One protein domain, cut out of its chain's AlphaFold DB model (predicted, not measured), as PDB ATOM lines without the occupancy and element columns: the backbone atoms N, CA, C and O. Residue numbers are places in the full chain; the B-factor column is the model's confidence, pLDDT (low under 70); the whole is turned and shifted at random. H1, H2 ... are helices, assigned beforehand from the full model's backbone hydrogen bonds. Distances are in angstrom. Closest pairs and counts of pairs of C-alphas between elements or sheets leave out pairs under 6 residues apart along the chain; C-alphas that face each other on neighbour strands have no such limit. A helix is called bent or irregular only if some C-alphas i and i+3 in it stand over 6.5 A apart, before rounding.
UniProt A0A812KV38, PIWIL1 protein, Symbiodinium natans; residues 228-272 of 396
ATOM      1  N   LEU A 228     195.450 102.169 152.476       76.81
ATOM      2  CA  LEU A 228     196.211 101.339 151.534       76.81
ATOM      3  C   LEU A 228     196.245 101.955 150.130       76.81
ATOM      4  O   LEU A 228     197.324 102.117 149.568       76.81
ATOM      5  N   ARG A 229     195.102 102.410 149.601       85.69
ATOM      6  CA  ARG A 229     195.056 103.139 148.319       85.69
ATOM      7  C   ARG A 229     195.896 104.415 148.336       85.69
ATOM      8  O   ARG A 229     196.580 104.709 147.354       85.69
ATOM      9  N   GLY A 230     195.873 105.152 149.449       83.94
ATOM     10  CA  GLY A 230     196.714 106.330 149.653       83.94
ATOM     11  C   GLY A 230     198.208 106.001 149.624       83.94
ATOM     12  O   GLY A 230     198.962 106.696 148.948       83.94
ATOM     13  N   LEU A 231     198.623 104.919 150.290       82.50
ATOM     14  CA  LEU A 231     200.012 104.446 150.285       82.50
ATOM     15  C   LEU A 231     200.457 103.970 148.901       82.50
ATOM     16  O   LEU A 231     201.515 104.389 148.446       82.50
ATOM     17  N   CYS A 232     199.642 103.181 148.195       80.25
ATOM     18  CA  CYS A 232     199.954 102.747 146.831       80.25
ATOM     19  C   CYS A 232     200.120 103.940 145.877       80.25
ATOM     20  O   CYS A 232     201.042 103.966 145.066       80.25
ATOM     21  N   SER A 233     199.266 104.959 146.012       83.31
ATOM     22  CA  SER A 233     199.352 106.184 145.206       83.31
ATOM     23  C   SER A 233     200.575 107.038 145.558       83.31
ATOM     24  O   SER A 233     201.161 107.663 144.677       83.31
ATOM     25  N   ALA A 234     200.963 107.088 146.837       84.25
ATOM     26  CA  ALA A 234     202.169 107.786 147.279       84.25
ATOM     27  C   ALA A 234     203.437 107.082 146.779       84.25
ATOM     28  O   ALA A 234     204.321 107.750 146.247       84.25
ATOM     29  N   LEU A 235     203.482 105.749 146.876       85.12
ATOM     30  CA  LEU A 235     204.592 104.936 146.386       85.12
ATOM     31  C   LEU A 235     204.774 105.129 144.879       85.12
ATOM     32  O   LEU A 235     205.862 105.488 144.461       85.12
ATOM     33  N   ALA A 236     203.702 105.000 144.086       77.56
ATOM     34  CA  ALA A 236     203.759 105.174 142.633       77.56
ATOM     35  C   ALA A 236     204.299 106.554 142.214       77.56
ATOM     36  O   ALA A 236     205.081 106.658 141.270       77.56
ATOM     37  N   LYS A 237     203.920 107.618 142.937       85.94
ATOM     38  CA  LYS A 237     204.458 108.968 142.704       85.94
ATOM     39  C   LYS A 237     205.943 109.065 143.037       85.94
ATOM     40  O   LYS A 237     206.670 109.750 142.321       85.94
ATOM     41  N   ASP A 238     206.388 108.408 144.103       86.25
ATOM     42  CA  ASP A 238     207.790 108.434 144.513       86.25
ATOM     43  C   ASP A 238     208.673 107.645 143.537       86.25
ATOM     44  O   ASP A 238     209.705 108.156 143.101       86.25
ATOM     45  N   THR A 239     208.217 106.477 143.064       74.81
ATOM     46  CA  THR A 239     208.896 105.734 141.990       74.81
ATOM     47  C   THR A 239     208.966 106.558 140.710       74.81
ATOM     48  O   THR A 239     210.037 106.681 140.124       74.81
ATOM     49  N   GLN A 240     207.865 107.201 140.305       80.19
ATOM     50  CA  GLN A 240     207.852 108.063 139.120       80.19
ATOM     51  C   GLN A 240     208.812 109.255 139.271       80.19
ATOM     52  O   GLN A 240     209.559 109.572 138.344       80.19
ATOM     53  N   SER A 241     208.840 109.892 140.446       82.56
ATOM     54  CA  SER A 241     209.774 110.977 140.748       82.56
ATOM     55  C   SER A 241     211.228 110.502 140.777       82.56
ATOM     56  O   SER A 241     212.124 111.253 140.392       82.56
ATOM     57  N   HIS A 242     211.492 109.283 141.243       77.94
ATOM     58  CA  HIS A 242     212.827 108.701 141.253       77.94
ATOM     59  C   HIS A 242     213.309 108.364 139.838       77.94
ATOM     60  O   HIS A 242     214.388 108.811 139.457       77.94
ATOM     61  N   CYS A 243     212.479 107.712 139.018       76.50
ATOM     62  CA  CYS A 243     212.787 107.449 137.612       76.50
ATOM     63  C   CYS A 243     213.041 108.745 136.825       76.50
ATOM     64  O   CYS A 243     213.996 108.808 136.056       76.50
ATOM     65  N   ALA A 244     212.248 109.799 137.063       77.44
ATOM     66  CA  ALA A 244     212.454 111.105 136.435       77.44
ATOM     67  C   ALA A 244     213.793 111.751 136.835       77.44
ATOM     68  O   ALA A 244     214.488 112.296 135.980       77.44
ATOM     69  N   ARG A 245     214.187 111.663 138.116       84.94
ATOM     70  CA  ARG A 245     215.492 112.161 138.597       84.94
ATOM     71  C   ARG A 245     216.665 111.411 137.974       84.94
ATOM     72  O   ARG A 245     217.662 112.034 137.635       84.94
ATOM     73  N   MET A 246     216.515 110.104 137.786       74.44
ATOM     74  CA  MET A 246     217.513 109.247 137.141       74.44
ATOM     75  C   MET A 246     217.495 109.350 135.607       74.44
ATOM     76  O   MET A 246     218.216 108.615 134.945       74.44
ATOM     77  N   GLN A 247     216.655 110.225 135.035       85.06
ATOM     78  CA  GLN A 247     216.449 110.375 133.590       85.06
ATOM     79  C   GLN A 247     216.088 109.058 132.879       85.06
ATOM     80  O   GLN A 247     216.297 108.911 131.676       85.06
ATOM     81  N   ILE A 248     215.504 108.099 133.606       74.75
ATOM     82  CA  ILE A 248     215.052 106.834 133.031       74.75
ATOM     83  C   ILE A 248     213.809 107.145 132.188       74.75
ATOM     84  O   ILE A 248     212.819 107.652 132.732       74.75
ATOM     85  N   PRO A 249     213.813 106.859 130.873       75.25
ATOM     86  CA  PRO A 249     212.667 107.142 130.021       75.25
ATOM     87  C   PRO A 249     211.416 106.436 130.557       75.25
ATOM     88  O   PRO A 249     211.424 105.221 130.745       75.25
ATOM     89  N   GLN A 250     210.309 107.162 130.756       68.62
ATOM     90  CA  GLN A 250     209.048 106.567 131.241       68.62
ATOM     91  C   GLN A 250     208.566 105.404 130.362       68.62
ATOM     92  O   GLN A 250     208.009 104.438 130.872       68.62
ATOM     93  N   LYS A 251     208.876 105.440 129.059       74.94
ATOM     94  CA  LYS A 251     208.589 104.353 128.109       74.94
ATOM     95  C   LYS A 251     209.264 103.025 128.468       74.94
ATOM     96  O   LYS A 251     208.771 101.978 128.075       74.94
ATOM     97  N   LEU A 252     210.382 103.071 129.190       66.75
ATOM     98  CA  LEU A 252     211.121 101.898 129.655       66.75
ATOM     99  C   LEU A 252     210.486 101.307 130.918       66.75
ATOM    100  O   LEU A 252     210.484 100.098 131.074       66.75
ATOM    101  N   VAL A 253     209.888 102.140 131.775       68.62
ATOM    102  CA  VAL A 253     209.186 101.708 132.999       68.62
ATOM    103  C   VAL A 253     207.767 101.216 132.691       68.62
ATOM    104  O   VAL A 253     207.296 100.248 133.281       68.62
ATOM    105  N   GLU A 254     207.085 101.856 131.741       74.12
ATOM    106  CA  GLU A 254     205.734 101.483 131.295       74.12
ATOM    107  C   GLU A 254     205.738 100.472 130.139       74.12
ATOM    108  O   GLU A 254     204.681  99.972 129.745       74.12
ATOM    109  N   GLY A 255     206.921 100.167 129.603       82.19
ATOM    110  CA  GLY A 255     207.117  99.241 128.499       82.19
ATOM    111  C   GLY A 255     206.679  97.822 128.849       82.19
ATOM    112  O   GLY A 255     206.859  97.337 129.967       82.19
ATOM    113  N   GLN A 256     206.118  97.134 127.856       78.62
ATOM    114  CA  GLN A 256     205.648  95.753 127.982       78.62
ATOM    115  C   GLN A 256     206.777  94.806 128.426       78.62
ATOM    116  O   GLN A 256     206.564  93.949 129.276       78.62
ATOM    117  N   THR A 257     208.005  95.067 127.972       66.44
ATOM    118  CA  THR A 257     209.228  94.360 128.379       66.44
ATOM    119  C   THR A 257     209.565  94.511 129.861       66.44
ATOM    120  O   THR A 257     209.951  93.532 130.493       66.44
ATOM    121  N   ALA A 258     209.400  95.699 130.452       69.38
ATOM    122  CA  ALA A 258     209.632  95.883 131.884       69.38
ATOM    123  C   ALA A 258     208.558  95.188 132.722       69.38
ATOM    124  O   ALA A 258     208.884  94.566 133.729       69.38
ATOM    125  N   ARG A 259     207.293  95.217 132.278       74.56
ATOM    126  CA  ARG A 259     206.216  94.446 132.922       74.56
ATOM    127  C   ARG A 259     206.501  92.947 132.904       74.56
ATOM    128  O   ARG A 259     206.372  92.313 133.944       74.56
ATOM    129  N   GLU A 260     206.949  92.404 131.774       76.69
ATOM    130  CA  GLU A 260     207.350  90.995 131.666       76.69
ATOM    131  C   GLU A 260     208.539  90.657 132.575       76.69
ATOM    132  O   GLU A 260     208.572  89.584 133.179       76.69
ATOM    133  N   LEU A 261     209.513  91.565 132.703       68.38
ATOM    134  CA  LEU A 261     210.639  91.408 133.626       68.38
ATOM    135  C   LEU A 261     210.167  91.376 135.084       68.38
ATOM    136  O   LEU A 261     210.558  90.473 135.819       68.38
ATOM    137  N   PHE A 262     209.293  92.302 135.491       70.25
ATOM    138  CA  PHE A 262     208.734  92.331 136.843       70.25
ATOM    139  C   PHE A 262     207.858  91.112 137.144       70.25
ATOM    140  O   PHE A 262     207.965  90.562 138.238       70.25
ATOM    141  N   GLU A 263     207.048  90.638 136.192       79.69
ATOM    142  CA  GLU A 263     206.277  89.398 136.360       79.69
ATOM    143  C   GLU A 263     207.182  88.171 136.500       79.69
ATOM    144  O   GLU A 263     206.931  87.324 137.355       79.69
ATOM    145  N   LYS A 264     208.263  88.079 135.713       73.12
ATOM    146  CA  LYS A 264     209.247  86.993 135.844       73.12
ATOM    147  C   LYS A 264     209.949  87.029 137.198       73.12
ATOM    148  O   LYS A 264     210.122  85.984 137.818       73.12
ATOM    149  N   LEU A 265     210.325  88.214 137.671       61.44
ATOM    150  CA  LEU A 265     210.997  88.392 138.958       61.44
ATOM    151  C   LEU A 265     210.058  88.055 140.127       61.44
ATOM    152  O   LEU A 265     210.456  87.348 141.047       61.44
ATOM    153  N   ASP A 266     208.792  88.469 140.049       69.50
ATOM    154  CA  ASP A 266     207.752  88.108 141.019       69.50
ATOM    155  C   ASP A 266     207.447  86.597 141.005       69.50
ATOM    156  O   ASP A 266     207.281  85.984 142.059       69.50
ATOM    157  N   ALA A 267     207.448  85.953 139.831       76.12
ATOM    158  CA  ALA A 267     207.300  84.503 139.711       76.12
ATOM    159  C   ALA A 267     208.472  83.741 140.353       76.12
ATOM    160  O   ALA A 267     208.240  82.768 141.072       76.12
ATOM    161  N   ILE A 268     209.712  84.204 140.153       70.50
ATOM    162  CA  ILE A 268     210.904  83.642 140.807       70.50
ATOM    163  C   ILE A 268     210.801  83.827 142.324       70.50
ATOM    164  O   ILE A 268     210.953  82.863 143.068       70.50
ATOM    165  N   LEU A 269     210.463  85.029 142.804       60.78
ATOM    166  CA  LEU A 269     210.317  85.304 144.238       60.78
ATOM    167  C   LEU A 269     209.205  84.471 144.896       60.78
ATOM    168  O   LEU A 269     209.360  84.059 146.041       60.78
ATOM    169  N   LYS A 270     208.115  84.168 144.178       73.19
ATOM    170  CA  LYS A 270     207.036  83.277 144.646       73.19
ATOM    171  C   LYS A 270     207.440  81.804 144.713       73.19
ATOM    172  O   LYS A 270     206.876  81.073 145.525       73.19
ATOM    173  N   GLN A 271     208.384  81.358 143.881       69.88
ATOM    174  CA  GLN A 271     208.910  79.987 143.929       69.88
ATOM    175  C   GLN A 271     209.782  79.736 145.160       69.88
ATOM    176  O   GLN A 271     209.910  78.590 145.587       69.88
ATOM    177  N   TYR A 272     210.325  80.789 145.775       56.59
ATOM    178  CA  TYR A 272     210.977  80.686 147.071       56.59
ATOM    179  C   TYR A 272     209.929  80.851 148.177       56.59
ATOM    180  O   TYR A 272     209.486  81.973 148.436       56.59
TER     181      TYR A 272
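This is residues 228 to 272 of the 396 residues of the protein "PIWIL1 protein" of Symbiodinium natans (UniProt A0A812KV38). Picture an open V: two long helices, H1 and H3, are its spread legs, and the short helix H2 sits between them at the corner. The legs do not come together, the space between them is empty, and residues 228 to 238 of H1 and residues 254 to 272, of which 256 to 271 belong to H3, stick out free. The printed part has 45 residues with three named helices, in the order H1, H2, H3, and no named strand; its class is all helix. The whole is loose, with a radius of gyration of the C-alphas of 12.6 A, and only just flat, with spans of 32 by 27 by 15 A.

Begin with the longest helix, H1, residues 228 to 245, which touches no helix. Look next at H2, residues 250 to 253: it is close to H1 but not clearly touching, with the closest C-alphas, those of Cys 243 and Gln 250, 7.4 A apart. From there go to H3, residues 256 to 271, which is also close to H2 but not clearly touching; their closest C-alphas, those of Leu 252 and Ala 258, are 6.6 A apart. H1 and H3 are apart. In the backbones of H1 and H3 you will find each O of residue i and N of residue i+4 within hydrogen-bond range; H2 is too short for such a pair, but its one O i to N i+3 pair is within range.

Find C-alpha 228 at (196.211, 101.339, 151.534); from there H1 runs 25.6 A to C-alpha 245 at (215.492, 112.161, 138.597). After a link of 4 residues, H2 begins at C-alpha 250, at (209.048, 106.567, 131.241), and ends at Val 253. H3 begins at Gln 256 and runs 22.7 A to C-alpha 271 at (208.910, 79.987, 143.929). No helix is bent or irregular.

The two C-alphas farthest apart are those of Arg 245 and Gln 271, at 33.3 A, while the first and last printed C-alphas, those of Leu 228 and Tyr 272, are 25.8 A apart. The printed part has no cut. The link from H1 to H2, with 4 residues, and the link from H2 to H3, with 2, are both tight. In the B-factor column the mean pLDDT of the printed part is 75.7. Look there for the 11 residues under 70: residues 250, 252 to 253, 257 to 258, 261, 265 to 266, 269, and 271 to 272.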